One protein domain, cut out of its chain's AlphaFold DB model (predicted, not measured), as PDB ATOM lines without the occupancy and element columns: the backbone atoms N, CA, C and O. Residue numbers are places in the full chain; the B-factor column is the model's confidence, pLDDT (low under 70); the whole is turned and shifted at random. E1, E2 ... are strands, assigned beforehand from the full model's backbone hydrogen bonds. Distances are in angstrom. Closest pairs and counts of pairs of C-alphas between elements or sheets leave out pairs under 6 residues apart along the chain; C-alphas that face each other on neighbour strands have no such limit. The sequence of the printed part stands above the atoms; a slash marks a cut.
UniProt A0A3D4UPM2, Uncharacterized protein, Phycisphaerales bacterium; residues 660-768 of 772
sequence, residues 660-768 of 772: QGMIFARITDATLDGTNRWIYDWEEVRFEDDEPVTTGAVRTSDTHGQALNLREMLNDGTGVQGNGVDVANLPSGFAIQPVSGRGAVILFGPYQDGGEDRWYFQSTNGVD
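Overview. This is residues 660 to 768 of the 772 residues of an uncharacterized protein of Phycisphaerales bacterium (UniProt A0A3D4UPM2). Five strands, E1, E2, E4, E7 and E6, curve round into a small closed barrel, and the hairpin of E2 and E3 reaches beyond the ring at one end. At the opposite end lie short E5 and much of a long stretch with no named element, residues 710 to 733; the outline is flat, with spans of 44 by 38 by 18 A. The printed part has 109 residues with seven named strands, E1 to E7 in chain order, and no named helix; the class is all strand, though under half of the residues, 53, are in named elements. The barrel's sheet is mixed, and the whole is compact, with a radius of gyration of the C-alphas of 14.8 A.

Along the chain. Find C-alpha 661 at (265.495, 363.283, 158.726); from there E1, residues 661 to 674, runs 27.2 A to C-alpha 674, with a bend of 96 degrees at residue 664. E2, residues 677 to 688, covers 31.6 A and bends by 56 degrees at 681, ending at (251.341, 357.455, 172.163). E3 is residues 691 to 694, E4 706 to 709 and E5 734 to 736. E6, residues 744 to 753, covers 23.6 A and bends by 57 degrees at 750; E7, residues 756 to 761, covers 16.3 A and ends at (270.317, 367.811, 168.782).

Arrangement. Start at the hairpin of E1 and E2, antiparallel at 152 degrees, where N 666 and O 683 are 2.8 A apart, within hydrogen-bond range. E1, E2 and E3 form a meander, each strand the antiparallel neighbour of the one before; look for N 693 and O 686 at 2.8 A. The pairing of E2 is staggered: residues 679 to 681 pair with E4, antiparallel, with N 680 and O 707 at 2.8 A, and residues 685 to 688 with E3. E4 and E7 are parallel at 50 degrees, with N 708 and O 759 at 2.8 A. E7 and E6 form a hairpin, antiparallel at 149 degrees, with N 751 and O 758 at 2.8 A. E6 and E1, antiparallel, close the ring, with N 745 and O 665 at 2.8 A. E5 pairs with no named strand and is apart from E1, E2, E3, E4, E6 and E7; its residues 735 to 736 pair, antiparallel, with residues 767 to 768.

Size, cuts and confidence. Look for the two C-alphas farthest apart, those of Val 698 and Asn 729, at 44.7 A. The printed part has no cut. The links from E3 to E4 and from E4 to E5 are long. The model's pLDDT is under 70 at residues 660 to 661, 696 to 704 and 742.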
ATOM      1  N   GLN A 660     268.487 362.954 155.335       51.91
ATOM      2  CA  GLN A 660     268.474 363.937 156.421       51.91
ATOM      3  C   GLN A 660     267.055 364.056 156.988       51.91
ATOM      4  O   GLN A 660     266.206 364.781 156.470       51.91
ATOM      5  N   GLY A 661     266.784 363.304 158.048       67.69
ATOM      6  CA  GLY A 661     265.495 363.283 158.726       67.69
ATOM      7  C   GLY A 661     265.535 364.017 160.062       67.69
ATOM      8  O   GLY A 661     266.561 364.071 160.738       67.69
ATOM      9  N   MET A 662     264.385 364.550 160.475       84.62
ATOM     10  CA  MET A 662     264.127 364.840 161.884       84.62
ATOM     11  C   MET A 662     263.447 363.624 162.504       84.62
ATOM     12  O   MET A 662     262.427 363.166 161.986       84.62
ATOM     13  N   ILE A 663     263.992 363.112 163.604       88.50
ATOM     14  CA  ILE A 663     263.373 362.022 164.367       88.50
ATOM     15  C   ILE A 663     263.200 362.430 165.824       88.50
ATOM     16  O   ILE A 663     264.000 363.192 166.368       88.50
ATOM     17  N   PHE A 664     262.155 361.909 166.463       91.06
ATOM     18  CA  PHE A 664     262.037 361.979 167.911       91.06
ATOM     19  C   PHE A 664     262.843 360.839 168.521       91.06
ATOM     20  O   PHE A 664     262.662 359.673 168.168       91.06
ATOM     21  N   ALA A 665     263.733 361.174 169.446       91.25
ATOM     22  CA  ALA A 665     264.546 360.199 170.149       91.25
ATOM     23  C   ALA A 665     264.528 360.467 171.649       91.25
ATOM     24  O   ALA A 665     264.429 361.609 172.093       91.25
ATOM     25  N   ARG A 666     264.641 359.411 172.446       91.06
ATOM     26  CA  ARG A 666     264.882 359.506 173.883       91.06
ATOM     27  C   ARG A 666     266.359 359.258 174.132       91.06
ATOM     28  O   ARG A 666     266.870 358.214 173.744       91.06
ATOM     29  N   ILE A 667     267.018 360.202 174.796       92.44
ATOM     30  CA  ILE A 667     268.392 360.014 175.272       92.44
ATOM     31  C   ILE A 667     268.385 358.934 176.358       92.44
ATOM     32  O   ILE A 667     267.590 359.025 177.292       92.44
ATOM     33  N   THR A 668     269.235 357.919 176.248       90.69
ATOM     34  CA  THR A 668     269.303 356.789 177.189       90.69
ATOM     35  C   THR A 668     270.525 356.833 178.089       90.69
ATOM     36  O   THR A 668     270.421 356.446 179.252       90.69
ATOM     37  N   ASP A 669     271.653 357.331 177.585       91.75
ATOM     38  CA  ASP A 669     272.896 357.476 178.347       91.75
ATOM     39  C   ASP A 669     273.748 358.632 177.793       91.75
ATOM     40  O   ASP A 669     273.431 359.207 176.748       91.75
ATOM     41  N   ALA A 670     274.808 359.010 178.507       94.19
ATOM     42  CA  ALA A 670     275.749 360.041 178.085       94.19
ATOM     43  C   ALA A 670     277.183 359.716 178.531       94.19
ATOM     44  O   ALA A 670     277.477 359.605 179.722       94.19
ATOM     45  N   THR A 671     278.109 359.656 177.573       94.56
ATOM     46  CA  THR A 671     279.540 359.421 177.805       94.56
ATOM     47  C   THR A 671     280.333 360.713 177.622       94.56
ATOM     48  O   THR A 671     280.123 361.445 176.662       94.56
ATOM     49  N   LEU A 672     281.255 361.015 178.539       94.12
ATOM     50  CA  LEU A 672     282.075 362.231 178.479       94.12
ATOM     51  C   LEU A 672     283.051 362.191 177.285       94.12
ATOM     52  O   LEU A 672     283.858 361.270 177.187       94.12
ATOM     53  N   ASP A 673     283.018 363.221 176.438       92.31
ATOM     54  CA  ASP A 673     283.851 363.394 175.228       92.31
ATOM     55  C   ASP A 673     284.682 364.699 175.273       92.31
ATOM     56  O   ASP A 673     285.124 365.264 174.273       92.31
ATOM     57  N   GLY A 674     284.871 365.255 176.467       91.44
ATOM     58  CA  GLY A 674     285.603 366.499 176.689       91.44
ATOM     59  C   GLY A 674     285.187 367.166 177.994       91.44
ATOM     60  O   GLY A 674     284.353 366.647 178.731       91.44
ATOM     61  N   THR A 675     285.757 368.328 178.307       94.06
ATOM     62  CA  THR A 675     285.339 369.073 179.501       94.06
ATOM     63  C   THR A 675     283.971 369.705 179.256       94.06
ATOM     64  O   THR A 675     283.835 370.559 178.387       94.06
ATOM     65  N   ASN A 676     282.962 369.293 180.030       93.06
ATOM     66  CA  ASN A 676     281.561 369.694 179.854       93.06
ATOM     67  C   ASN A 676     280.987 369.369 178.456       93.06
ATOM     68  O   ASN A 676     280.168 370.132 177.944       93.06
ATOM     69  N   ARG A 677     281.413 368.264 177.832       95.81
ATOM     70  CA  ARG A 677     280.906 367.795 176.531       95.81
ATOM     71  C   ARG A 677     280.657 366.292 176.561       95.81
ATOM     72  O   ARG A 677     281.502 365.555 177.073       95.81
ATOM     73  N   TRP A 678     279.541 365.839 175.993       95.06
ATOM     74  CA  TRP A 678     279.146 364.429 176.007       95.06
ATOM     75  C   TRP A 678     278.703 363.913 174.629       95.06
ATOM     76  O   TRP A 678     278.152 364.652 173.813       95.06
ATOM     77  N   ILE A 679     278.919 362.616 174.405       94.06
ATOM     78  CA  ILE A 679     278.270 361.812 173.365       94.06
ATOM     79  C   ILE A 679     277.060 361.135 174.008       94.06
ATOM     80  O   ILE A 679     277.190 360.508 175.059       94.06
ATOM     81  N   TYR A 680     275.893 361.277 173.392       93.75
ATOM     82  CA  TYR A 680     274.625 360.819 173.941       93.75
ATOM     83  C   TYR A 680     274.131 359.575 173.230       93.75
ATOM     84  O   TYR A 680     273.958 359.603 172.011       93.75
ATOM     85  N   ASP A 681     273.834 358.533 174.000       91.38
ATOM     86  CA  ASP A 681     273.155 357.364 173.467       91.38
ATOM     87  C   ASP A 681     271.652 357.649 173.335       91.38
ATOM     88  O   ASP A 681     271.077 358.346 174.180       91.38
ATOM     89  N   TRP A 682     270.995 357.142 172.291       90.50
ATOM     90  CA  TRP A 682     269.577 357.418 172.042       90.50
ATOM     91  C   TRP A 682     268.797 356.239 171.453       90.50
ATOM     92  O   TRP A 682     269.337 355.381 170.760       90.50
ATOM     93  N   GLU A 683     267.485 356.242 171.691       88.44
ATOM     94  CA  GLU A 683     266.508 355.322 171.095       88.44
ATOM     95  C   GLU A 683     265.416 356.102 170.352       88.44
ATOM     96  O   GLU A 683     264.900 357.091 170.875       88.44
ATOM     97  N   GLU A 684     265.013 355.658 169.157       88.94
ATOM     98  CA  GLU A 684     263.907 356.282 168.412       88.94
ATOM     99  C   GLU A 684     262.566 356.057 169.129       88.94
ATOM    100  O   GLU A 684     262.164 354.920 169.416       88.94
ATOM    101  N   VAL A 685     261.835 357.144 169.382       87.94
ATOM    102  CA  VAL A 685     260.536 357.122 170.061       87.94
ATOM    103  C   VAL A 685     259.441 357.728 169.191       87.94
ATOM    104  O   VAL A 685     259.675 358.614 168.376       87.94
ATOM    105  N   ARG A 686     258.212 357.269 169.407       87.31
ATOM    106  CA  ARG A 686     256.983 357.914 168.931       87.31
ATOM    107  C   ARG A 686     256.126 358.267 170.134       87.31
ATOM    108  O   ARG A 686     256.252 357.627 171.173       87.31
ATOM    109  N   PHE A 687     255.241 359.239 169.992       86.38
ATOM    110  CA  PHE A 687     254.317 359.593 171.065       86.38
ATOM    111  C   PHE A 687     253.020 358.797 170.929       86.38
ATOM    112  O   PHE A 687     252.381 358.828 169.876       86.38
ATOM    113  N   GLU A 688     252.648 358.090 171.991       87.94
ATOM    114  CA  GLU A 688     251.341 357.455 172.163       87.94
ATOM    115  C   GLU A 688     250.755 357.965 173.478       87.94
ATOM    116  O   GLU A 688     251.403 357.853 174.513       87.94
ATOM    117  N   ASP A 689     249.562 358.567 173.434       89.31
ATOM    118  CA  ASP A 689     248.893 359.145 174.612       89.31
ATOM    119  C   ASP A 689     249.801 360.081 175.448       89.31
ATOM    120  O   ASP A 689     249.871 359.972 176.669       89.31
ATOM    121  N   ASP A 690     250.514 360.992 174.772       82.50
ATOM    122  CA  ASP A 690     251.500 361.934 175.340       82.50
ATOM    123  C   ASP A 690     252.750 361.295 175.988       82.50
ATOM    124  O   ASP A 690     253.614 362.009 176.502       82.50
ATOM    125  N   GLU A 691     252.922 359.974 175.896       83.88
ATOM    126  CA  GLU A 691     254.092 359.253 176.404       83.88
ATOM    127  C   GLU A 691     255.036 358.825 175.260       83.88
ATOM    128  O   GLU A 691     254.585 358.314 174.228       83.88
ATOM    129  N   PRO A 692     256.366 359.005 175.399       85.25
ATOM    130  CA  PRO A 692     257.329 358.540 174.407       85.25
ATOM    131  C   PRO A 692     257.521 357.017 174.500       85.25
ATOM    132  O   PRO A 692     258.126 356.496 175.442       85.25
ATOM    133  N   VAL A 693     257.058 356.299 173.480       86.31
ATOM    134  CA  VAL A 693     257.169 354.842 173.340       86.31
ATOM    135  C   VAL A 693     258.288 354.494 172.356       86.31
ATOM    136  O   VAL A 693     258.293 354.966 171.217       86.31
ATOM    137  N   THR A 694     259.233 353.647 172.776       85.06
ATOM    138  CA  THR A 694     260.326 353.150 171.920       85.06
ATOM    139  C   THR A 694     259.757 352.378 170.731       85.06
ATOM    140  O   THR A 694     258.970 351.448 170.897       85.06
ATOM    141  N   THR A 695     260.161 352.755 169.520       73.94
ATOM    142  CA  THR A 695     259.557 352.248 168.272       73.94
ATOM    143  C   THR A 695     260.149 350.932 167.773       73.94
ATOM    144  O   THR A 695     259.594 350.333 166.855       73.94
ATOM    145  N   GLY A 696     261.261 350.462 168.352       63.50
ATOM    146  CA  GLY A 696     261.968 349.258 167.892       63.50
ATOM    147  C   GLY A 696     262.415 349.324 166.423       63.50
ATOM    148  O   GLY A 696     262.668 348.284 165.818       63.50
ATOM    149  N   ALA A 697     262.448 350.524 165.829       55.56
ATOM    150  CA  ALA A 697     262.625 350.723 164.400       55.56
ATOM    151  C   ALA A 697     264.057 350.397 163.939       55.56
ATOM    152  O   ALA A 697     265.049 350.887 164.470       55.56
ATOM    153  N   VAL A 698     264.126 349.562 162.901       51.66
ATOM    154  CA  VAL A 698     265.327 349.006 162.261       51.66
ATOM    155  C   VAL A 698     265.907 350.012 161.258       51.66
ATOM    156  O   VAL A 698     265.880 349.786 160.050       51.66
ATOM    157  N   ARG A 699     266.411 351.160 161.720       56.78
ATOM    158  CA  ARG A 699     267.446 351.865 160.943       56.78
ATOM    159  C   ARG A 699     268.776 351.234 161.346       56.78
ATOM    160  O   ARG A 699     268.978 350.967 162.516       56.78
ATOM    161  N   THR A 700     269.673 350.926 160.425       51.50
ATOM    162  CA  THR A 700     270.994 350.363 160.761       51.50
ATOM    163  C   THR A 700     272.051 351.251 160.123       51.50
ATOM    164  O   THR A 700     272.109 351.317 158.899       51.50
ATOM    165  N   SER A 701     272.840 351.947 160.940       52.94
ATOM    166  CA  SER A 701     274.073 352.646 160.548       52.94
ATOM    167  C   SER A 701     275.179 352.274 161.539       52.94
ATOM    168  O   SER A 701     274.881 351.871 162.664       52.94
ATOM    169  N   ASP A 702     276.445 352.414 161.143       50.84
ATOM    170  CA  ASP A 702     277.601 352.076 161.995       50.84
ATOM    171  C   ASP A 702     277.699 352.959 163.261       50.84
ATOM    172  O   ASP A 702     278.344 352.584 164.237       50.84
ATOM    173  N   THR A 703     277.004 354.101 163.268       54.09
ATOM    174  CA  THR A 703     276.873 355.064 164.378       54.09
ATOM    175  C   THR A 703     275.468 355.100 164.989       54.09
ATOM    176  O   THR A 703     275.137 356.009 165.759       54.09
ATOM    177  N   HIS A 704     274.605 354.144 164.629       65.62
ATOM    178  CA  HIS A 704     273.246 354.097 165.146       65.62
ATOM    179  C   HIS A 704     273.281 354.064 166.672       65.62
ATOM    180  O   HIS A 704     273.909 353.196 167.276       65.62
ATOM    181  N   GLY A 705     272.569 355.010 167.278       73.69
ATOM    182  CA  GLY A 705     272.440 355.110 168.718       73.69
ATOM    183  C   GLY A 705     273.325 356.162 169.369       73.69
ATOM    184  O   GLY A 705     273.190 356.287 170.569       73.69
ATOM    185  N   GLN A 706     274.153 356.938 168.646       89.56
ATOM    186  CA  GLN A 706     274.919 358.061 169.225       89.56
ATOM    187  C   GLN A 706     274.565 359.427 168.615       89.56
ATOM    188  O   GLN A 706     274.268 359.529 167.422       89.56
ATOM    189  N   ALA A 707     274.579 360.486 169.431       92.81
ATOM    190  CA  ALA A 707     274.302 361.865 169.026       92.81
ATOM    191  C   ALA A 707     275.134 362.904 169.805       92.81
ATOM    192  O   ALA A 707     275.585 362.655 170.923       92.81
ATOM    193  N   LEU A 708     275.292 364.101 169.232       94.00
ATOM    194  CA  LEU A 708     275.981 365.246 169.840       94.00
ATOM    195  C   LEU A 708     275.021 366.408 170.121       94.00
ATOM    196  O   LEU A 708     274.150 366.734 169.312       94.00
ATOM    197  N   ASN A 709     275.210 367.095 171.247       95.44
ATOM    198  CA  ASN A 709     274.470 368.317 171.554       95.44
ATOM    199  C   ASN A 709     275.193 369.535 170.964       95.44
ATOM    200  O   ASN A 709     276.285 369.893 171.409       95.44
ATOM    201  N   LEU A 710     274.575 370.227 170.003       95.12
ATOM    202  CA  LEU A 710     275.185 371.386 169.333       95.12
ATOM    203  C   LEU A 710     275.553 372.513 170.305       95.12
ATOM    204  O   LEU A 710     276.486 373.268 170.043       95.12
ATOM    205  N   ARG A 711     274.859 372.624 171.447       94.69
ATOM    206  CA  ARG A 711     275.187 373.635 172.463       94.69
ATOM    207  C   ARG A 711     276.526 373.371 173.145       94.69
ATOM    208  O   ARG A 711     277.152 374.313 173.606       94.69
ATOM    209  N   GLU A 712     276.991 372.128 173.182       95.69
ATOM    210  CA  GLU A 712     278.225 371.741 173.873       95.69
ATOM    211  C   GLU A 712     279.468 371.808 172.982       95.69
ATOM    212  O   GLU A 712     280.584 371.674 173.480       95.69
ATOM    213  N   MET A 713     279.307 372.020 171.671       90.25
ATOM    214  CA  MET A 713     280.419 371.940 170.714       90.25
ATOM    215  C   MET A 713     281.566 372.907 171.020       90.25
ATOM    216  O   MET A 713     282.713 372.609 170.698       90.25
ATOM    217  N   LEU A 714     281.255 374.045 171.642       88.69
ATOM    218  CA  LEU A 714     282.223 375.083 171.999       88.69
ATOM    219  C   LEU A 714     282.596 375.077 173.489       88.69
ATOM    220  O   LEU A 714     283.256 376.006 173.947       88.69
ATOM    221  N   ASN A 715     282.186 374.059 174.251       93.94
ATOM    222  CA  ASN A 715     282.574 373.942 175.652       93.94
ATOM    223  C   ASN A 715     284.052 373.553 175.758       93.94
ATOM    224  O   ASN A 715     284.502 372.580 175.153       93.94
ATOM    225  N   ASP A 716     284.796 374.307 176.562       90.31
ATOM    226  CA  ASP A 716     286.218 374.076 176.828       90.31
ATOM    227  C   ASP A 716     286.529 373.894 178.327       90.31
ATOM    228  O   ASP A 716     287.671 373.623 178.705       90.31
ATOM    229  N   GLY A 717     285.511 373.996 179.192       88.94
ATOM    230  CA  GLY A 717     285.659 373.894 180.643       88.94
ATOM    231  C   GLY A 717     285.956 375.199 181.377       88.94
ATOM    232  O   GLY A 717     286.084 375.171 182.603       88.94
ATOM    233  N   THR A 718     286.054 376.334 180.683       92.12
ATOM    234  CA  THR A 718     286.325 377.647 181.283       92.12
ATOM    235  C   THR A 718     285.368 378.729 180.785       92.12
ATOM    236  O   THR A 718     284.894 378.693 179.657       92.12
ATOM    237  N   GLY A 719     285.063 379.721 181.627       93.81
ATOM    238  CA  GLY A 719     284.146 380.802 181.252       93.81
ATOM    239  C   GLY A 719     282.715 380.316 180.990       93.81
ATOM    240  O   GLY A 719     282.267 379.313 181.549       93.81
ATOM    241  N   VAL A 720     281.987 381.044 180.139       94.94
ATOM    242  CA  VAL A 720     280.579 380.769 179.808       94.94
ATOM    243  C   VAL A 720     280.462 379.550 178.897       94.94
ATOM    244  O   VAL A 720     280.994 379.547 177.793       94.94
ATOM    245  N   GLN A 721     279.735 378.532 179.351       94.94
ATOM    246  CA  GLN A 721     279.481 377.300 178.599       94.94
ATOM    247  C   GLN A 721     278.193 377.414 177.769       94.94
ATOM    248  O   GLN A 721     277.425 378.366 177.905       94.94
ATOM    249  N   GLY A 722     277.910 376.414 176.935       90.44
ATOM    250  CA  GLY A 722     276.768 376.353 176.014       90.44
ATOM    251  C   GLY A 722     275.372 376.465 176.631       90.44
ATOM    252  O   GLY A 722     274.398 376.747 175.932       90.44
ATOM    253  N   ASN A 723     275.252 376.275 177.947       92.25
ATOM    254  CA  ASN A 723     274.024 376.531 178.703       92.25
ATOM    255  C   ASN A 723     273.903 377.984 179.208       92.25
ATOM    256  O   ASN A 723     272.940 378.308 179.900       92.25
ATOM    257  N   GLY A 724     274.861 378.851 178.876       93.88
ATOM    258  CA  GLY A 724     274.922 380.248 179.302       93.88
ATOM    259  C   GLY A 724     275.497 380.461 180.706       93.88
ATOM    260  O   GLY A 724     275.480 381.590 181.193       93.88
ATOM    261  N   VAL A 725     276.002 379.415 181.369       93.44
ATOM    262  CA  VAL A 725     276.546 379.500 182.732       93.44
ATOM    263  C   VAL A 725     278.064 379.642 182.697       93.44
ATOM    264  O   VAL A 725     278.754 378.855 182.051       93.44
ATOM    265  N   ASP A 726     278.590 380.626 183.427       95.75
ATOM    266  CA  ASP A 726     280.028 380.764 183.662       95.75
ATOM    267  C   ASP A 726     280.489 379.776 184.742       95.75
ATOM    268  O   ASP A 726     280.044 379.860 185.892       95.75
ATOM    269  N   VAL A 727     281.392 378.856 184.385       94.50
ATOM    270  CA  VAL A 727     281.934 377.836 185.301       94.50
ATOM    271  C   VAL A 727     282.594 378.475 186.525       94.50
ATOM    272  O   VAL A 727     282.522 377.912 187.616       94.50
ATOM    273  N   ALA A 728     283.183 379.669 186.389       94.50
ATOM    274  CA  ALA A 728     283.807 380.379 187.508       94.50
ATOM    275  C   ALA A 728     282.796 380.844 188.571       94.50
ATOM    276  O   ALA A 728     283.170 381.071 189.721       94.50
ATOM    277  N   ASN A 729     281.521 380.969 188.190       95.06
ATOM    278  CA  ASN A 729     280.436 381.414 189.061       95.06
ATOM    279  C   ASN A 729     279.615 380.247 189.633       95.06
ATOM    280  O   ASN A 729     278.647 380.484 190.361       95.06
ATOM    281  N   LEU A 730     279.976 378.997 189.325       92.31
ATOM    282  CA  LEU A 730     279.317 377.830 189.902       92.31
ATOM    283  C   LEU A 730     279.679 377.686 191.390       92.31
ATOM    284  O   LEU A 730     280.861 377.728 191.743       92.31
ATOM    285  N   PRO A 731     278.691 377.494 192.287       92.88
ATOM    286  CA  PRO A 731     278.975 377.174 193.678       92.88
ATOM    287  C   PRO A 731     279.817 375.900 193.793       92.88
ATOM    288  O   PRO A 731     279.630 374.944 193.040       92.88
ATOM    289  N   SER A 732     280.724 375.864 194.772       91.38
ATOM    290  CA  SER A 732     281.527 374.669 195.051       91.38
ATOM    291  C   SER A 732     280.624 373.444 195.229       91.38
ATOM    292  O   SER A 732     279.663 373.493 195.992       91.38
ATOM    293  N   GLY A 733     280.946 372.351 194.537       90.69
ATOM    294  CA  GLY A 733     280.159 371.114 194.555       90.69
ATOM    295  C   GLY A 733     279.103 370.999 193.449       90.69
ATOM    296  O   GLY A 733     278.527 369.922 193.311       90.69
ATOM    297  N   PHE A 734     278.890 372.049 192.647       95.12
ATOM    298  CA  PHE A 734     278.041 372.027 191.453       95.12
ATOM    299  C   PHE A 734     278.870 371.965 190.173       95.12
ATOM    300  O   PHE A 734     279.925 372.589 190.063       95.12
ATOM    301  N   ALA A 735     278.359 371.229 189.192       94.50
ATOM    302  CA  ALA A 735     278.945 371.114 187.866       94.50
ATOM    303  C   ALA A 735     277.846 371.078 186.801       94.50
ATOM    304  O   ALA A 735     276.682 370.782 187.085       94.50
ATOM    305  N   ILE A 736     278.227 371.371 185.561       95.50
ATOM    306  CA  ILE A 736     277.355 371.135 184.412       95.50
ATOM    307  C   ILE A 736     277.191 369.625 184.241       95.50
ATOM    308  O   ILE A 736     278.168 368.881 184.307       95.50
ATOM    309  N   GLN A 737     275.954 369.188 184.031       95.25
ATOM    310  CA  GLN A 737     275.601 367.788 183.822       95.25
ATOM    311  C   GLN A 737     275.175 367.536 182.370       95.25
ATOM    312  O   GLN A 737     274.676 368.458 181.708       95.25
ATOM    313  N   PRO A 738     275.306 366.295 181.867       95.31
ATOM    314  CA  PRO A 738     274.712 365.928 180.591       95.31
ATOM    315  C   PRO A 738     273.188 366.115 180.616       95.31
ATOM    316  O   PRO A 738     272.548 366.135 181.671       95.31
ATOM    317  N   VAL A 739     272.586 366.242 179.436       93.38
ATOM    318  CA  VAL A 739     271.127 366.248 179.272       93.38
ATOM    319  C   VAL A 739     270.563 364.927 179.808       93.38
ATOM    320  O   VAL A 739     270.925 363.849 179.347       93.38
ATOM    321  N   SER A 740     269.686 365.000 180.812       80.19
ATOM    322  CA  SER A 740     269.174 363.814 181.506       80.19
ATOM    323  C   SER A 740     268.336 362.917 180.584       80.19
ATOM    324  O   SER A 740     267.432 363.419 179.909       80.19
ATOM    325  N   GLY A 741     268.546 361.597 180.644       72.06
ATOM    326  CA  GLY A 741     267.915 360.582 179.782       72.06
ATOM    327  C   GLY A 741     266.407 360.329 179.965       72.06
ATOM    328  O   GLY A 741     265.926 359.211 179.807       72.06
ATOM    329  N   ARG A 742     265.634 361.341 180.374       68.12
ATOM    330  CA  ARG A 742     264.167 361.257 180.511       68.12
ATOM    331  C   ARG A 742     263.406 362.088 179.481       68.12
ATOM    332  O   ARG A 742     262.217 361.856 179.302       68.12
ATOM    333  N   GLY A 743     264.056 363.046 178.825       77.19
ATOM    334  CA  GLY A 743     263.420 363.891 177.814       77.19
ATOM    335  C   GLY A 743     263.491 363.275 176.420       77.19
ATOM    336  O   GLY A 743     264.536 362.754 176.026       77.19
ATOM    337  N   ALA A 744     262.398 363.376 175.663       88.56
ATOM    338  CA  ALA A 744     262.453 363.220 174.216       88.56
ATOM    339  C   ALA A 744     263.082 364.479 173.599       88.56
ATOM    340  O   ALA A 744     262.739 365.604 173.966       88.56
ATOM    341  N   VAL A 745     264.007 364.286 172.671       93.50
ATOM    342  CA  VAL A 745     264.661 365.327 171.882       93.50
ATOM    343  C   VAL A 745     264.353 365.108 170.407       93.50
ATOM    344  O   VAL A 745     264.000 364.006 169.984       93.50
ATOM    345  N   ILE A 746     264.492 366.168 169.618       93.94
ATOM    346  CA  ILE A 746     264.480 366.060 168.164       93.94
ATOM    347  C   ILE A 746     265.931 365.943 167.708       93.94
ATOM    348  O   ILE A 746     266.727 366.849 167.969       93.94
ATOM    349  N   LEU A 747     266.261 364.831 167.056       92.31
ATOM    350  CA  LEU A 747     267.544 364.664 166.387       92.31
ATOM    351  C   LEU A 747     267.440 365.163 164.947       92.31
ATOM    352  O   LEU A 747     266.436 364.937 164.273       92.31
ATOM    353  N   PHE A 748     268.503 365.805 164.484       90.81
ATOM    354  CA  PHE A 748     268.718 366.241 163.113       90.81
ATOM    355  C   PHE A 748     269.898 365.445 162.553       90.81
ATOM    356  O   PHE A 748     270.962 365.416 163.183       90.81
ATOM    357  N   GLY A 749     269.731 364.810 161.393       85.44
ATOM    358  CA  GLY A 749     270.819 364.089 160.735       85.44
ATOM    359  C   GLY A 749     270.380 362.824 159.984       85.44
ATOM    360  O   GLY A 749     269.206 362.714 159.622       85.44
ATOM    361  N   PRO A 750     271.321 361.895 159.728       79.56
ATOM    362  CA  PRO A 750     272.746 362.027 160.040       79.56
ATOM    363  C   PRO A 750     273.426 363.112 159.180       79.56
ATOM    364  O   PRO A 750     273.051 363.331 158.029       79.56
ATOM    365  N   TYR A 751     274.422 363.802 159.739       83.69
ATOM    366  CA  TYR A 751     275.357 364.646 158.988       83.69
ATOM    367  C   TYR A 751     276.743 364.012 159.011       83.69
ATOM    368  O   TYR A 751     277.163 363.477 160.035       83.69
ATOM    369  N   GLN A 752     277.464 364.112 157.902       76.56
ATOM    370  CA  GLN A 752     278.813 363.576 157.785       76.56
ATOM    371  C   GLN A 752     279.810 364.515 158.488       76.56
ATOM    372  O   GLN A 752     279.960 365.673 158.100       76.56
ATOM    373  N   ASP A 753     280.492 364.018 159.519       75.31
ATOM    374  CA  ASP A 753     281.505 364.743 160.293       75.31
ATOM    375  C   ASP A 753     282.746 363.855 160.447       75.31
ATOM    376  O   ASP A 753     282.701 362.784 161.050       75.31
ATOM    377  N   GLY A 754     283.858 364.254 159.823       74.19
ATOM    378  CA  GLY A 754     285.112 363.490 159.865       74.19
ATOM    379  C   GLY A 754     285.072 362.119 159.172       74.19
ATOM    380  O   GLY A 754     285.952 361.298 159.419       74.19
ATOM    381  N   GLY A 755     284.086 361.873 158.302       72.88
ATOM    382  CA  GLY A 755     283.876 360.582 157.636       72.88
ATOM    383  C   GLY A 755     282.937 359.629 158.383       72.88
ATOM    384  O   GLY A 755     282.730 358.516 157.909       72.88
ATOM    385  N   GLU A 756     282.357 360.061 159.507       74.69
ATOM    386  CA  GLU A 756     281.331 359.329 160.255       74.69
ATOM    387  C   GLU A 756     279.980 360.048 160.170       74.69
ATOM    388  O   GLU A 756     279.908 361.277 160.205       74.69
ATOM    389  N   ASP A 757     278.896 359.278 160.111       80.06
ATOM    390  CA  ASP A 757     277.532 359.799 160.166       80.06
ATOM    391  C   ASP A 757     277.153 360.142 161.609       80.06
ATOM    392  O   ASP A 757     277.059 359.258 162.460       80.06
ATOM    393  N   ARG A 758     276.901 361.417 161.911       84.38
ATOM    394  CA  ARG A 758     276.562 361.881 163.263       84.38
ATOM    395  C   ARG A 758     275.169 362.479 163.337       84.38
ATOM    396  O   ARG A 758     274.761 363.282 162.501       84.38
ATOM    397  N   TRP A 759     274.448 362.117 164.390       90.94
ATOM    398  CA  TRP A 759     273.193 362.764 164.756       90.94
ATOM    399  C   TRP A 759     273.455 363.931 165.698       90.94
ATOM    400  O   TRP A 759     274.323 363.861 166.566       90.94
ATOM    401  N   TYR A 760     272.680 365.002 165.555       93.56
ATOM    402  CA  TYR A 760     272.805 366.187 166.398       93.56
ATOM    403  C   TYR A 760     271.469 366.565 167.010       93.56
ATOM    404  O   TYR A 760     270.418 366.326 166.426       93.56
ATOM    405  N   PHE A 761     271.499 367.214 168.166       95.50
ATOM    406  CA  PHE A 761     270.317 367.811 168.782       95.50
ATOM    407  C   PHE A 761     270.662 369.110 169.502       95.50
ATOM    408  O   PHE A 761     271.826 369.499 169.608       95.50
ATOM    409  N   GLN A 762     269.634 369.804 169.988       94.81
ATOM    410  CA  GLN A 762     269.789 371.019 170.783       94.81
ATOM    411  C   GLN A 762     268.987 370.910 172.073       94.81
ATOM    412  O   GLN A 762     267.759 370.915 172.054       94.81
ATOM    413  N   SER A 763     269.684 370.859 173.206       94.06
ATOM    414  CA  SER A 763     269.069 370.954 174.531       94.06
ATOM    415  C   SER A 763     270.020 371.625 175.523       94.06
ATOM    416  O   SER A 763     271.237 371.601 175.353       94.06
ATOM    417  N   THR A 764     269.474 372.283 176.541       93.31
ATOM    418  CA  THR A 764     270.271 372.992 177.553       93.31
ATOM    419  C   THR A 764     270.770 372.014 178.616       93.31
ATOM    420  O   THR A 764     269.961 371.322 179.234       93.31
ATOM    421  N   ASN A 765     272.076 372.003 178.892       94.00
ATOM    422  CA  ASN A 765     272.636 371.262 180.023       94.00
ATOM    423  C   ASN A 765     272.178 371.839 181.366       94.00
ATOM    424  O   ASN A 765     272.235 373.053 181.588       94.00
ATOM    425  N   GLY A 766     271.794 370.952 182.282       92.38
ATOM    426  CA  GLY A 766     271.534 371.316 183.669       92.38
ATOM    427  C   GLY A 766     272.821 371.624 184.437       92.38
ATOM    428  O   GLY A 766     273.918 371.239 184.034       92.38
ATOM    429  N   VAL A 767     272.672 372.302 185.573       93.06
ATOM    430  CA  VAL A 767     273.706 372.412 186.608       93.06
ATOM    431  C   VAL A 767     273.187 371.658 187.821       93.06
ATOM    432  O   VAL A 767     272.109 371.977 188.316       93.06
ATOM    433  N   ASP A 768     273.943 370.672 188.286       93.12
ATOM    434  CA  ASP A 768     273.571 369.862 189.446       93.12
ATOM    435  C   ASP A 768     274.804 369.529 190.289       93.12
ATOM    436  O   ASP A 768     275.951 369.647 189.839       93.12
TER     437      ASP A 768